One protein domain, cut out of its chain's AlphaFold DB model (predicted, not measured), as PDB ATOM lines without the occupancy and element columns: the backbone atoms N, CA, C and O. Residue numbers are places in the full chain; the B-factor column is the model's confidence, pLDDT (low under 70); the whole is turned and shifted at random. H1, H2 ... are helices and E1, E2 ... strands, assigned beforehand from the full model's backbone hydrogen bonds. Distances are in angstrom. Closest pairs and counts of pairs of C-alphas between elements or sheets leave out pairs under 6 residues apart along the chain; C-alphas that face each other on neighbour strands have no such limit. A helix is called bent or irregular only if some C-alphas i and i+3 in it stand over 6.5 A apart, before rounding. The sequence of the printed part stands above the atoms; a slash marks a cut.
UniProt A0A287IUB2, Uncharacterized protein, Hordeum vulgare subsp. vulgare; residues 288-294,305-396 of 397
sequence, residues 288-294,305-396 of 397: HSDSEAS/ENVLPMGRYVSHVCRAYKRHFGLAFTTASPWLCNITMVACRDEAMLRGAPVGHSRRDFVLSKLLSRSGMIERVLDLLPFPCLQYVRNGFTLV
ATOM      1  N   HIS A 288     506.578 451.748 431.448       53.94
ATOM      2  CA  HIS A 288     505.160 452.089 431.535       53.94
ATOM      3  C   HIS A 288     504.340 450.840 431.218       53.94
ATOM      4  O   HIS A 288     504.700 450.104 430.299       53.94
ATOM      5  N   SER A 289     503.262 450.593 431.966       52.16
ATOM      6  CA  SER A 289     502.325 449.528 431.604       52.16
ATOM      7  C   SER A 289     501.836 449.773 430.174       52.16
ATOM      8  O   SER A 289     501.367 450.858 429.839       52.16
ATOM      9  N   ASP A 290     501.996 448.761 429.329       59.88
ATOM     10  CA  ASP A 290     501.559 448.720 427.934       59.88
ATOM     11  C   ASP A 290     500.180 448.057 427.788       59.88
ATOM     12  O   ASP A 290     499.797 447.646 426.695       59.88
ATOM     13  N   SER A 291     499.436 447.897 428.886       53.22
ATOM     14  CA  SER A 291     498.077 447.359 428.848       53.22
ATOM     15  C   SER A 291     497.074 448.435 428.435       53.22
ATOM     16  O   SER A 291     496.948 449.465 429.097       53.22
ATOM     17  N   GLU A 292     496.320 448.182 427.364       46.97
ATOM     18  CA  GLU A 292     495.112 448.955 427.075       46.97
ATOM     19  C   GLU A 292     494.074 448.651 428.163       46.97
ATOM     20  O   GLU A 292     493.789 447.486 428.445       46.97
ATOM     21  N   ALA A 293     493.530 449.686 428.812       49.88
ATOM     22  CA  ALA A 293     492.436 449.512 429.760       49.88
ATOM     23  C   ALA A 293     491.231 448.927 429.007       49.88
ATOM     24  O   ALA A 293     490.615 449.605 428.183       49.88
ATOM     25  N   SER A 294     490.917 447.656 429.241       37.06
ATOM     26  CA  SER A 294     489.783 446.987 428.610       37.06
ATOM     27  C   SER A 294     488.468 447.553 429.151       37.06
ATOM     28  O   SER A 294     488.162 447.299 430.308       37.06
ATOM     29  N   GLU A 305     492.309 445.323 442.626       40.81
ATOM     30  CA  GLU A 305     493.539 444.603 442.856       40.81
ATOM     31  C   GLU A 305     494.613 445.578 442.378       40.81
ATOM     32  O   GLU A 305     494.630 445.970 441.215       40.81
ATOM     33  N   ASN A 306     495.468 446.060 443.286       51.75
ATOM     34  CA  ASN A 306     496.514 447.056 442.999       51.75
ATOM     35  C   ASN A 306     497.607 446.525 442.036       51.75
ATOM     36  O   ASN A 306     498.754 446.976 442.060       51.75
ATOM     37  N   VAL A 307     497.281 445.520 441.232       54.53
ATOM     38  CA  VAL A 307     498.096 444.881 440.218       54.53
ATOM     39  C   VAL A 307     497.741 445.543 438.893       54.53
ATOM     40  O   VAL A 307     496.691 445.289 438.313       54.53
ATOM     41  N   LEU A 308     498.624 446.413 438.405       54.88
ATOM     42  CA  LEU A 308     498.541 446.842 437.014       54.88
ATOM     43  C   LEU A 308     498.858 445.633 436.124       54.88
ATOM     44  O   LEU A 308     499.911 445.015 436.327       54.88
ATOM     45  N   PRO A 309     498.011 445.292 435.137       60.12
ATOM     46  CA  PRO A 309     498.376 444.279 434.165       60.12
ATOM     47  C   PRO A 309     499.651 444.715 433.423       60.12
ATOM     48  O   PRO A 309     499.858 445.892 433.107       60.12
ATOM     49  N   MET A 310     500.556 443.757 433.212       65.50
ATOM     50  CA  MET A 310     501.685 443.907 432.297       65.50
ATOM     51  C   MET A 310     501.220 443.435 430.926       65.50
ATOM     52  O   MET A 310     500.846 442.270 430.771       65.50
ATOM     53  N   GLY A 311     501.277 444.306 429.926       66.25
ATOM     54  CA  GLY A 311     501.106 443.890 428.546       66.25
ATOM     55  C   GLY A 311     502.317 443.095 428.053       66.25
ATOM     56  O   GLY A 311     503.277 442.776 428.772       66.25
ATOM     57  N   ARG A 312     502.236 442.685 426.787       72.12
ATOM     58  CA  ARG A 312     503.154 441.706 426.202       72.12
ATOM     59  C   ARG A 312     504.597 442.213 426.156       72.12
ATOM     60  O   ARG A 312     505.514 441.414 426.348       72.12
ATOM     61  N   TYR A 313     504.810 443.502 425.904       73.25
ATOM     62  CA  TYR A 313     506.149 444.072 425.759       73.25
ATOM     63  C   TYR A 313     506.838 444.205 427.112       73.25
ATOM     64  O   TYR A 313     507.958 443.716 427.269       73.25
ATOM     65  N   VAL A 314     506.150 444.768 428.110       74.94
ATOM     66  CA  VAL A 314     506.682 444.896 429.477       74.94
ATOM     67  C   VAL A 314     507.016 443.521 430.049       74.94
ATOM     68  O   VAL A 314     508.109 443.315 430.572       74.94
ATOM     69  N   SER A 315     506.136 442.535 429.849       80.44
ATOM     70  CA  SER A 315     506.386 441.160 430.284       80.44
ATOM     71  C   SER A 315     507.627 440.541 429.624       80.44
ATOM     72  O   SER A 315     508.437 439.898 430.298       80.44
ATOM     73  N   HIS A 316     507.833 440.753 428.317       81.94
ATOM     74  CA  HIS A 316     509.035 440.270 427.628       81.94
ATOM     75  C   HIS A 316     510.319 440.896 428.170       81.94
ATOM     76  O   HIS A 316     511.292 440.167 428.383       81.94
ATOM     77  N   VAL A 317     510.317 442.206 428.426       81.19
ATOM     78  CA  VAL A 317     511.469 442.896 429.016       81.19
ATOM     79  C   VAL A 317     511.755 442.331 430.407       81.19
ATOM     80  O   VAL A 317     512.879 441.901 430.662       81.19
ATOM     81  N   CYS A 318     510.741 442.205 431.267       82.25
ATOM     82  CA  CYS A 318     510.896 441.630 432.605       82.25
ATOM     83  C   CYS A 318     511.538 440.234 432.578       82.25
ATOM     84  O   CYS A 318     512.487 439.963 433.321       82.25
ATOM     85  N   ARG A 319     511.083 439.353 431.677       85.88
ATOM     86  CA  ARG A 319     511.670 438.012 431.517       85.88
ATOM     87  C   ARG A 319     513.110 438.058 431.008       85.88
ATOM     88  O   ARG A 319     513.911 437.219 431.410       85.88
ATOM     89  N   ALA A 320     513.457 439.005 430.138       83.75
ATOM     90  CA  ALA A 320     514.831 439.163 429.661       83.75
ATOM     91  C   ALA A 320     515.785 439.527 430.812       83.75
ATOM     92  O   ALA A 320     516.808 438.865 430.983       83.75
ATOM     93  N   TYR A 321     515.405 440.491 431.660       79.94
ATOM     94  CA  TYR A 321     516.182 440.839 432.854       79.94
ATOM     95  C   TYR A 321     516.268 439.676 433.838       79.94
ATOM     96  O   TYR A 321     517.358 439.357 434.307       79.94
ATOM     97  N   LYS A 322     515.156 438.977 434.099       83.69
ATOM     98  CA  LYS A 322     515.171 437.774 434.939       83.69
ATOM     99  C   LYS A 322     516.175 436.738 434.433       83.69
ATOM    100  O   LYS A 322     516.950 436.226 435.228       83.69
ATOM    101  N   ARG A 323     516.180 436.424 433.133       85.50
ATOM    102  CA  ARG A 323     517.113 435.436 432.560       85.50
ATOM    103  C   ARG A 323     518.573 435.841 432.739       85.50
ATOM    104  O   ARG A 323     519.413 434.969 432.911       85.50
ATOM    105  N   HIS A 324     518.865 437.138 432.685       80.38
ATOM    106  CA  HIS A 324     520.228 437.637 432.826       80.38
ATOM    107  C   HIS A 324     520.691 437.705 434.288       80.38
ATOM    108  O   HIS A 324     521.829 437.359 434.590       80.38
ATOM    109  N   PHE A 325     519.816 438.141 435.198       75.69
ATOM    110  CA  PHE A 325     520.170 438.384 436.599       75.69
ATOM    111  C   PHE A 325     519.803 437.234 437.547       75.69
ATOM    112  O   PHE A 325     520.335 437.182 438.647       75.69
ATOM    113  N   GLY A 326     518.936 436.304 437.147       80.88
ATOM    114  CA  GLY A 326     518.460 435.171 437.952       80.88
ATOM    115  C   GLY A 326     517.140 435.454 438.678       80.88
ATOM    116  O   GLY A 326     516.253 434.598 438.715       80.88
ATOM    117  N   LEU A 327     516.950 436.676 439.188       84.19
ATOM    118  CA  LEU A 327     515.714 437.108 439.841       84.19
ATOM    119  C   LEU A 327     515.245 438.462 439.307       84.19
ATOM    120  O   LEU A 327     516.041 439.386 439.145       84.19
ATOM    121  N   ALA A 328     513.936 438.606 439.115       84.69
ATOM    122  CA  ALA A 328     513.307 439.905 438.929       84.69
ATOM    123  C   ALA A 328     511.939 439.949 439.618       84.69
ATOM    124  O   ALA A 328     511.231 438.942 439.678       84.69
ATOM    125  N   PHE A 329     511.570 441.116 440.130       87.19
ATOM    126  CA  PHE A 329     510.248 441.397 440.677       87.19
ATOM    127  C   PHE A 329     509.799 442.796 440.270       87.19
ATOM    128  O   PHE A 329     510.618 443.648 439.925       87.19
ATOM    129  N   THR A 330     508.495 443.033 440.320       86.25
ATOM    130  CA  THR A 330     507.893 444.319 439.993       86.25
ATOM    131  C   THR A 330     507.033 444.831 441.136       86.25
ATOM    132  O   THR A 330     506.395 444.040 441.827       86.25
ATOM    133  N   THR A 331     506.969 446.147 441.300       82.38
ATOM    134  CA  THR A 331     505.993 446.846 442.139       82.38
ATOM    135  C   THR A 331     505.226 447.842 441.280       82.38
ATOM    136  O   THR A 331     505.750 448.381 440.302       82.38
ATOM    137  N   ALA A 332     503.957 448.061 441.605       78.25
ATOM    138  CA  ALA A 332     503.101 448.949 440.838       78.25
ATOM    139  C   ALA A 332     503.000 450.325 441.500       78.25
ATOM    140  O   ALA A 332     502.836 450.461 442.718       78.25
ATOM    141  N   SER A 333     502.964 451.349 440.653       68.50
ATOM    142  CA  SER A 333     502.424 452.671 440.952       68.50
ATOM    143  C   SER A 333     501.165 452.873 440.086       68.50
ATOM    144  O   SER A 333     501.246 453.498 439.024       68.50
ATOM    145  N   PRO A 334     500.006 452.301 440.501       58.22
ATOM    146  CA  PRO A 334     498.774 452.220 439.704       58.22
ATOM    147  C   PRO A 334     498.302 453.563 439.152       58.22
ATOM    148  O   PRO A 334     497.908 453.666 437.999       58.22
ATOM    149  N   TRP A 335     498.449 454.607 439.964       59.41
ATOM    150  CA  TRP A 335     498.045 455.994 439.719       59.41
ATOM    151  C   TRP A 335     498.648 456.609 438.454       59.41
ATOM    152  O   TRP A 335     498.046 457.484 437.846       59.41
ATOM    153  N   LEU A 336     499.854 456.172 438.081       60.44
ATOM    154  CA  LEU A 336     500.581 456.675 436.916       60.44
ATOM    155  C   LEU A 336     500.800 455.582 435.869       60.44
ATOM    156  O   LEU A 336     501.692 455.726 435.035       60.44
ATOM    157  N   CYS A 337     500.072 454.463 435.966       65.31
ATOM    158  CA  CYS A 337     500.272 453.277 435.129       65.31
ATOM    159  C   CYS A 337     501.754 452.852 435.050       65.31
ATOM    160  O   CYS A 337     502.246 452.424 434.005       65.31
ATOM    161  N   ASN A 338     502.495 453.026 436.149       73.12
ATOM    162  CA  ASN A 338     503.939 452.810 436.202       73.12
ATOM    163  C   ASN A 338     504.263 451.499 436.910       73.12
ATOM    164  O   ASN A 338     503.685 451.190 437.955       73.12
ATOM    165  N   ILE A 339     505.232 450.764 436.371       74.75
ATOM    166  CA  ILE A 339     505.737 449.529 436.963       74.75
ATOM    167  C   ILE A 339     507.224 449.714 437.249       74.75
ATOM    168  O   ILE A 339     508.035 449.918 436.351       74.75
ATOM    169  N   THR A 340     507.594 449.629 438.524       81.19
ATOM    170  CA  THR A 340     508.994 449.575 438.939       81.19
ATOM    171  C   THR A 340     509.447 448.126 438.888       81.19
ATOM    172  O   THR A 340     508.896 447.290 439.595       81.19
ATOM    173  N   MET A 341     510.469 447.821 438.092       84.00
ATOM    174  CA  MET A 341     511.104 446.506 438.081       84.00
ATOM    175  C   MET A 341     512.445 446.557 438.813       84.00
ATOM    176  O   MET A 341     513.253 447.454 438.585       84.00
ATOM    177  N   VAL A 342     512.709 445.546 439.637       81.88
ATOM    178  CA  VAL A 342     514.019 445.289 440.233       81.88
ATOM    179  C   VAL A 342     514.506 443.926 439.766       81.88
ATOM    180  O   VAL A 342     513.817 442.923 439.947       81.88
ATOM    181  N   ALA A 343     515.707 443.882 439.193       78.94
ATOM    182  CA  ALA A 343     516.394 442.654 438.809       78.94
ATOM    183  C   ALA A 343     517.698 442.515 439.603       78.94
ATOM    184  O   ALA A 343     518.425 443.491 439.789       78.94
ATOM    185  N   CYS A 344     517.980 441.320 440.116       74.81
ATOM    186  CA  CYS A 344     519.127 441.073 440.988       74.81
ATOM    187  C   CYS A 344     519.547 439.599 440.976       74.81
ATOM    188  O   CYS A 344     518.802 438.743 440.501       74.81
ATOM    189  N   ARG A 345     520.738 439.318 441.525       76.75
ATOM    190  CA  ARG A 345     521.262 437.954 441.677       76.75
ATOM    191  C   ARG A 345     520.430 437.162 442.681       76.75
ATOM    192  O   ARG A 345     520.272 437.574 443.832       76.75
ATOM    193  N   ASP A 346     519.923 436.018 442.245       74.00
ATOM    194  CA  ASP A 346     519.035 435.160 443.024       74.00
ATOM    195  C   ASP A 346     519.735 434.506 444.224       74.00
ATOM    196  O   ASP A 346     519.130 434.424 445.288       74.00
ATOM    197  N   GLU A 347     521.009 434.123 444.105       73.88
ATOM    198  CA  GLU A 347     521.770 433.444 445.165       73.88
ATOM    199  C   GLU A 347     521.724 434.177 446.515       73.88
ATOM    200  O   GLU A 347     521.495 433.571 447.565       73.88
ATOM    201  N   ALA A 348     521.933 435.496 446.510       73.62
ATOM    202  CA  ALA A 348     521.936 436.295 447.732       73.62
ATOM    203  C   ALA A 348     520.509 436.578 448.228       73.62
ATOM    204  O   ALA A 348     520.225 436.480 449.428       73.62
ATOM    205  N   MET A 349     519.589 436.868 447.303       77.88
ATOM    206  CA  MET A 349     518.196 437.158 447.634       77.88
ATOM    207  C   MET A 349     517.473 435.929 448.204       77.88
ATOM    208  O   MET A 349     516.745 436.059 449.186       77.88
ATOM    209  N   LEU A 350     517.728 434.734 447.667       82.75
ATOM    210  CA  LEU A 350     517.109 433.467 448.071       82.75
ATOM    211  C   LEU A 350     517.891 432.717 449.159       82.75
ATOM    212  O   LEU A 350     517.450 431.664 449.619       82.75
ATOM    213  N   ARG A 351     519.030 433.250 449.616       80.69
ATOM    214  CA  ARG A 351     519.790 432.658 450.723       80.69
ATOM    215  C   ARG A 351     518.904 432.502 451.962       80.69
ATOM    216  O   ARG A 351     518.365 433.491 452.463       80.69
ATOM    217  N   GLY A 352     518.807 431.268 452.459       82.44
ATOM    218  CA  GLY A 352     517.978 430.907 453.614       82.44
ATOM    219  C   GLY A 352     516.503 430.650 453.288       82.44
ATOM    220  O   GLY A 352     515.704 430.550 454.215       82.44
ATOM    221  N   ALA A 353     516.126 430.554 452.007       84.06
ATOM    222  CA  ALA A 353     514.765 430.205 451.617       84.06
ATOM    223  C   ALA A 353     514.409 428.779 452.082       84.06
ATOM    224  O   ALA A 353     515.128 427.834 451.742       84.06
ATOM    225  N   PRO A 354     513.313 428.596 452.839       79.38
ATOM    226  CA  PRO A 354     512.875 427.272 453.251       79.38
ATOM    227  C   PRO A 354     512.413 426.451 452.042       79.38
ATOM    228  O   PRO A 354     511.723 426.946 451.147       79.38
ATOM    229  N   VAL A 355     512.787 425.172 452.027       74.94
ATOM    230  CA  VAL A 355     512.386 424.228 450.977       74.94
ATOM    231  C   VAL A 355     510.858 424.084 450.994       74.94
ATOM    232  O   VAL A 355     510.259 423.905 452.052       74.94
ATOM    233  N   GLY A 356     510.218 424.203 449.828       72.44
ATOM    234  CA  GLY A 356     508.766 424.031 449.667       72.44
ATOM    235  C   GLY A 356     507.902 425.281 449.891       72.44
ATOM    236  O   GLY A 356     506.692 425.198 449.713       72.44
ATOM    237  N   HIS A 357     508.482 426.435 450.238       73.06
ATOM    238  CA  HIS A 357     507.724 427.688 450.351       73.06
ATOM    239  C   HIS A 357     507.652 428.455 449.027       73.06
ATOM    240  O   HIS A 357     508.557 428.398 448.190       73.06
ATOM    241  N   SER A 358     506.578 429.234 448.875       85.88
ATOM    242  CA  SER A 358     506.404 430.198 447.789       85.88
ATOM    243  C   SER A 358     507.603 431.150 447.722       85.88
ATOM    244  O   SER A 358     507.858 431.934 448.642       85.88
ATOM    245  N   ARG A 359     508.347 431.102 446.605       86.44
ATOM    246  CA  ARG A 359     509.481 432.010 446.356       86.44
ATOM    247  C   ARG A 359     509.043 433.473 446.407       86.44
ATOM    248  O   ARG A 359     509.792 434.312 446.898       86.44
ATOM    249  N   ARG A 360     507.826 433.768 445.937       90.38
ATOM    250  CA  ARG A 360     507.225 435.106 445.972       90.38
ATOM    251  C   ARG A 360     507.128 435.624 447.405       90.38
ATOM    252  O   ARG A 360     507.622 436.714 447.684       90.38
ATOM    253  N   ASP A 361     506.528 434.841 448.296       89.31
ATOM    254  CA  ASP A 361     506.244 435.278 449.667       89.31
ATOM    255  C   ASP A 361     507.523 435.390 450.490       89.31
ATOM    256  O   ASP A 361     507.657 436.310 451.299       89.31
ATOM    257  N   PHE A 362     508.500 434.515 450.233       89.50
ATOM    258  CA  PHE A 362     509.824 434.620 450.835       89.50
ATOM    259  C   PHE A 362     510.530 435.922 450.435       89.50
ATOM    260  O   PHE A 362     510.980 436.667 451.308       89.50
ATOM    261  N   VAL A 363     510.598 436.227 449.131       86.31
ATOM    262  CA  VAL A 363     511.237 437.457 448.632       86.31
ATOM    263  C   VAL A 363     510.522 438.689 449.178       86.31
ATOM    264  O   VAL A 363     511.180 439.578 449.717       86.31
ATOM    265  N   LEU A 364     509.188 438.728 449.116       88.38
ATOM    266  CA  LEU A 364     508.410 439.845 449.646       88.38
ATOM    267  C   LEU A 364     508.654 440.026 451.149       88.38
ATOM    268  O   LEU A 364     508.999 441.122 451.580       88.38
ATOM    269  N   SER A 365     508.561 438.962 451.947       89.19
ATOM    270  CA  SER A 365     508.780 439.032 453.401       89.19
ATOM    271  C   SER A 365     510.188 439.516 453.745       89.19
ATOM    272  O   SER A 365     510.361 440.346 454.640       89.19
ATOM    273  N   LYS A 366     511.200 439.059 452.997       88.06
ATOM    274  CA  LYS A 366     512.582 439.514 453.162       88.06
ATOM    275  C   LYS A 366     512.709 441.008 452.863       88.06
ATOM    276  O   LYS A 366     513.275 441.724 453.686       88.06
ATOM    277  N   LEU A 367     512.118 441.500 451.773       86.31
ATOM    278  CA  LEU A 367     512.104 442.932 451.451       86.31
ATOM    279  C   LEU A 367     511.393 443.754 452.541       86.31
ATOM    280  O   LEU A 367     511.952 444.728 453.043       86.31
ATOM    281  N   LEU A 368     510.205 443.334 452.985       88.69
ATOM    282  CA  LEU A 368     509.452 444.034 454.037       88.69
ATOM    283  C   LEU A 368     510.205 444.060 455.378       88.69
ATOM    284  O   LEU A 368     510.094 445.028 456.122       88.69
ATOM    285  N   SER A 369     511.013 443.038 455.679       87.69
ATOM    286  CA  SER A 369     511.857 443.030 456.883       87.69
ATOM    287  C   SER A 369     513.011 444.044 456.820       87.69
ATOM    288  O   SER A 369     513.497 444.497 457.857       87.69
ATOM    289  N   ARG A 370     513.457 444.414 455.610       83.56
ATOM    290  CA  ARG A 370     514.595 445.319 455.377       83.56
ATOM    291  C   ARG A 370     514.190 446.768 455.125       83.56
ATOM    292  O   ARG A 370     515.026 447.644 455.326       83.56
ATOM    293  N   SER A 371     512.935 447.042 454.773       83.06
ATOM    294  CA  SER A 371     512.436 448.407 454.532       83.06
ATOM    295  C   SER A 371     512.654 449.336 455.735       83.06
ATOM    296  O   SER A 371     513.128 450.459 455.582       83.06
ATOM    297  N   GLY A 372     512.437 448.830 456.954       78.00
ATOM    298  CA  GLY A 372     512.665 449.586 458.188       78.00
ATOM    299  C   GLY A 372     514.121 450.003 458.417       78.00
ATOM    300  O   GLY A 372     514.366 451.007 459.079       78.00
ATOM    301  N   MET A 373     515.090 449.272 457.855       79.94
ATOM    302  CA  MET A 373     516.505 449.646 457.922       79.94
ATOM    303  C   MET A 373     516.791 450.893 457.074       79.94
ATOM    304  O   MET A 373     517.523 451.775 457.515       79.94
ATOM    305  N   ILE A 374     516.179 450.986 455.888       78.56
ATOM    306  CA  ILE A 374     516.328 452.127 454.972       78.56
ATOM    307  C   ILE A 374     515.715 453.392 455.584       78.56
ATOM    308  O   ILE A 374     516.330 454.454 455.568       78.56
ATOM    309  N   GLU A 375     514.516 453.254 456.152       78.31
ATOM    310  CA  GLU A 375     513.749 454.362 456.729       78.31
ATOM    311  C   GLU A 375     514.350 454.867 458.045       78.31
ATOM    312  O   GLU A 375     514.525 456.063 458.224       78.31
ATOM    313  N   ARG A 376     514.631 453.961 458.994       69.56
ATOM    314  CA  ARG A 376     514.855 454.336 460.402       69.56
ATOM    315  C   ARG A 376     516.298 454.218 460.857       69.56
ATOM    316  O   ARG A 376     516.730 454.992 461.701       69.56
ATOM    317  N   VAL A 377     517.022 453.220 460.352       63.69
ATOM    318  CA  VAL A 377     518.396 452.948 460.808       63.69
ATOM    319  C   VAL A 377     519.389 453.837 460.071       63.69
ATOM    320  O   VAL A 377     520.346 454.310 460.673       63.69
ATOM    321  N   LEU A 378     519.144 454.081 458.783       68.69
ATOM    322  CA  LEU A 378     520.026 454.874 457.929       68.69
ATOM    323  C   LEU A 378     519.483 456.277 457.611       68.69
ATOM    324  O   LEU A 378     520.189 457.044 456.965       68.69
ATOM    325  N   ASP A 379     518.257 456.601 458.046       76.81
ATOM    326  CA  ASP A 379     517.586 457.901 457.831       76.81
ATOM    327  C   ASP A 379     517.625 458.359 456.354       76.81
ATOM    328  O   ASP A 379     517.820 459.531 456.003       76.81
ATOM    329  N   LEU A 380     517.507 457.386 455.440       75.56
ATOM    330  CA  LEU A 380     517.725 457.643 454.018       75.56
ATOM    331  C   LEU A 380     516.518 458.305 453.374       75.56
ATOM    332  O   LEU A 380     516.690 459.094 452.450       75.56
ATOM    333  N   LEU A 381     515.309 458.003 453.843       82.31
ATOM    334  CA  LEU A 381     514.075 458.399 453.175       82.31
ATOM    335  C   LEU A 381     513.174 459.202 454.111       82.31
ATOM    336  O   LEU A 381     512.942 458.765 455.235       82.31
ATOM    337  N   PRO A 382     512.597 460.318 453.634       82.62
ATOM    338  CA  PRO A 382     511.615 461.072 454.406       82.62
ATOM    339  C   PRO A 382     510.220 460.420 454.396       82.62
ATOM    340  O   PRO A 382     509.304 460.922 455.030       82.62
ATOM    341  N   PHE A 383     510.042 459.293 453.697       84.56
ATOM    342  CA  PHE A 383     508.766 458.591 453.542       84.56
ATOM    343  C   PHE A 383     508.899 457.081 453.786       84.56
ATOM    344  O   PHE A 383     509.981 456.512 453.610       84.56
ATOM    345  N   PRO A 384     507.795 456.389 454.130       82.75
ATOM    346  CA  PRO A 384     507.808 454.946 454.329       82.75
ATOM    347  C   PRO A 384     507.938 454.188 452.996       82.75
ATOM    348  O   PRO A 384     507.133 454.358 452.080       82.75
ATOM    349  N   CYS A 385     508.911 453.282 452.916       83.31
ATOM    350  CA  CYS A 385     509.127 452.327 451.829       83.31
ATOM    351  C   CYS A 385     508.035 451.269 451.743       83.31
ATOM    352  O   CYS A 385     507.756 450.766 450.655       83.31
ATOM    353  N   LEU A 386     507.468 450.864 452.887       84.62
ATOM    354  CA  LEU A 386     506.628 449.667 452.991       84.62
ATOM    355  C   LEU A 386     505.509 449.644 451.940       84.62
ATOM    356  O   LEU A 386     505.311 448.633 451.266       84.62
ATOM    357  N   GLN A 387     504.807 450.768 451.779       81.12
ATOM    358  CA  GLN A 387     503.723 450.893 450.807       81.12
ATOM    359  C   GLN A 387     504.224 450.717 449.369       81.12
ATOM    360  O   GLN A 387     503.594 450.017 448.586       81.12
ATOM    361  N   TYR A 388     505.392 451.260 449.041       83.12
ATOM    362  CA  TYR A 388     505.963 451.225 447.699       83.12
ATOM    363  C   TYR A 388     506.566 449.866 447.318       83.12
ATOM    364  O   TYR A 388     506.563 449.492 446.150       83.12
ATOM    365  N   VAL A 389     507.060 449.114 448.304       82.38
ATOM    366  CA  VAL A 389     507.599 447.759 448.106       82.38
ATOM    367  C   VAL A 389     506.476 446.724 447.999       82.38
ATOM    368  O   VAL A 389     506.583 445.761 447.243       82.38
ATOM    369  N   ARG A 390     505.392 446.902 448.763       85.50
ATOM    370  CA  ARG A 390     504.278 445.946 448.816       85.50
ATOM    371  C   ARG A 390     503.304 446.102 447.649       85.50
ATOM    372  O   ARG A 390     502.715 445.114 447.212       85.50
ATOM    373  N   ASN A 391     503.072 447.330 447.195       80.56
ATOM    374  CA  ASN A 391     501.982 447.621 446.275       80.56
ATOM    375  C   ASN A 391     502.190 446.969 444.899       80.56
ATOM    376  O   ASN A 391     503.214 447.178 444.253       80.56
ATOM    377  N   GLY A 392     501.221 446.161 444.462       75.62
ATOM    378  CA  GLY A 392     501.287 445.434 443.188       75.62
ATOM    379  C   GLY A 392     502.481 444.483 443.055       75.62
ATOM    380  O   GLY A 392     502.905 444.199 441.933       75.62
ATOM    381  N   PHE A 393     503.053 444.013 444.174       85.44
ATOM    382  CA  PHE A 393     504.241 443.162 444.147       85.44
ATOM    383  C   PHE A 393     503.991 441.868 443.368       85.44
ATOM    384  O   PHE A 393     503.138 441.056 443.749       85.44
ATOM    385  N   THR A 394     504.799 441.646 442.336       87.19
ATOM    386  CA  THR A 394     504.767 440.441 441.503       87.19
ATOM    387  C   THR A 394     506.183 439.920 441.299       87.19
ATOM    388  O   THR A 394     507.092 440.678 440.968       87.19
ATOM    389  N   LEU A 395     506.387 438.619 441.504       86.81
ATOM    390  CA  LEU A 395     507.641 437.965 441.141       86.81
ATOM    391  C   LEU A 395     507.576 437.597 439.655       86.81
ATOM    392  O   LEU A 395     506.582 437.025 439.217       86.81
ATOM    393  N   VAL A 396     508.610 437.924 438.880       84.38
ATOM    394  CA  VAL A 396     508.638 437.602 437.447       84.38
ATOM    395  C   VAL A 396     508.860 436.097 437.275       84.38
ATOM    396  O   VAL A 396     509.799 435.531 437.847       84.38
TER     397      VAL A 396
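Overview. This is residues 288 to 294 and 305 to 396 of the 397 residues of an uncharacterized protein of Hordeum vulgare subsp. vulgare (UniProt A0A287IUB2). A long hairpin of two strands, E1 and E2, stands in the middle, with helix H1 packed on one side; on the other side is the longest helix, H3, with the short helix H4 between it and E1. The end of the printed part returns to E1, where residues 394 to 395 pair antiparallel with residues 329 to 330, and residues 377 to 382 stick out. The 99 printed residues include, in order, H1, E1, E2, H2, H3 and H4: four named helices and two antiparallel strands, class mixed. The whole is compact, with a radius of gyration of the C-alphas of 14.4 A and spans of 41 by 34 by 22 A.

Along the chain. After residues 288 to 294 and 305 to 311, H1 holds residues 312 to 325, 20.2 A long, from C-alpha 312 at (503.154, 441.706, 426.202). E1, residues 326 to 333, measures 23.9 A and E2, residues 338 to 345, 23.5 A. H2 holds residues 346 to 349. H3, residues 359 to 377, is 27.0 A long and irregular, but only just: C-alphas 369 and 372 are 6.7 A apart. H4, residues 386 to 390, ends with C-alpha 390 at (504.278, 445.946, 448.816).

Arrangement. E1 and E2 form a hairpin at 159 degrees; N 329 and O 342 are within hydrogen-bond range at 2.9 A. The closest C-alphas of H1 and E2 are Phe 325 and Arg 345, 5.2 A; those of E1 and H4 are Thr 331 and Val 389, 6.2 A. H3 touches H4 with residues 364 to 372 alone, closest at C-alphas 371 and 386, 6.1 A. H2 and H3 are close but not clearly touching, 7.0 A between C-alphas 349 and 363. H3 is apart from E1, E2 and H1. Every O i to N i+4 pair is within hydrogen-bond range in H1 and H4, 12 of 15 in H3; H2 is too short for one.

Size, cuts and confidence. The C-alphas farthest apart, those of Ser 294 and Val 377, are 43.5 A apart. Residues 295 to 304 are not printed, with 14.9 A between C-alphas 294 and 305. No link is long. Confidence is under 70 in residues 288 to 294, 305 to 311, 333 to 337 and 376 to 378.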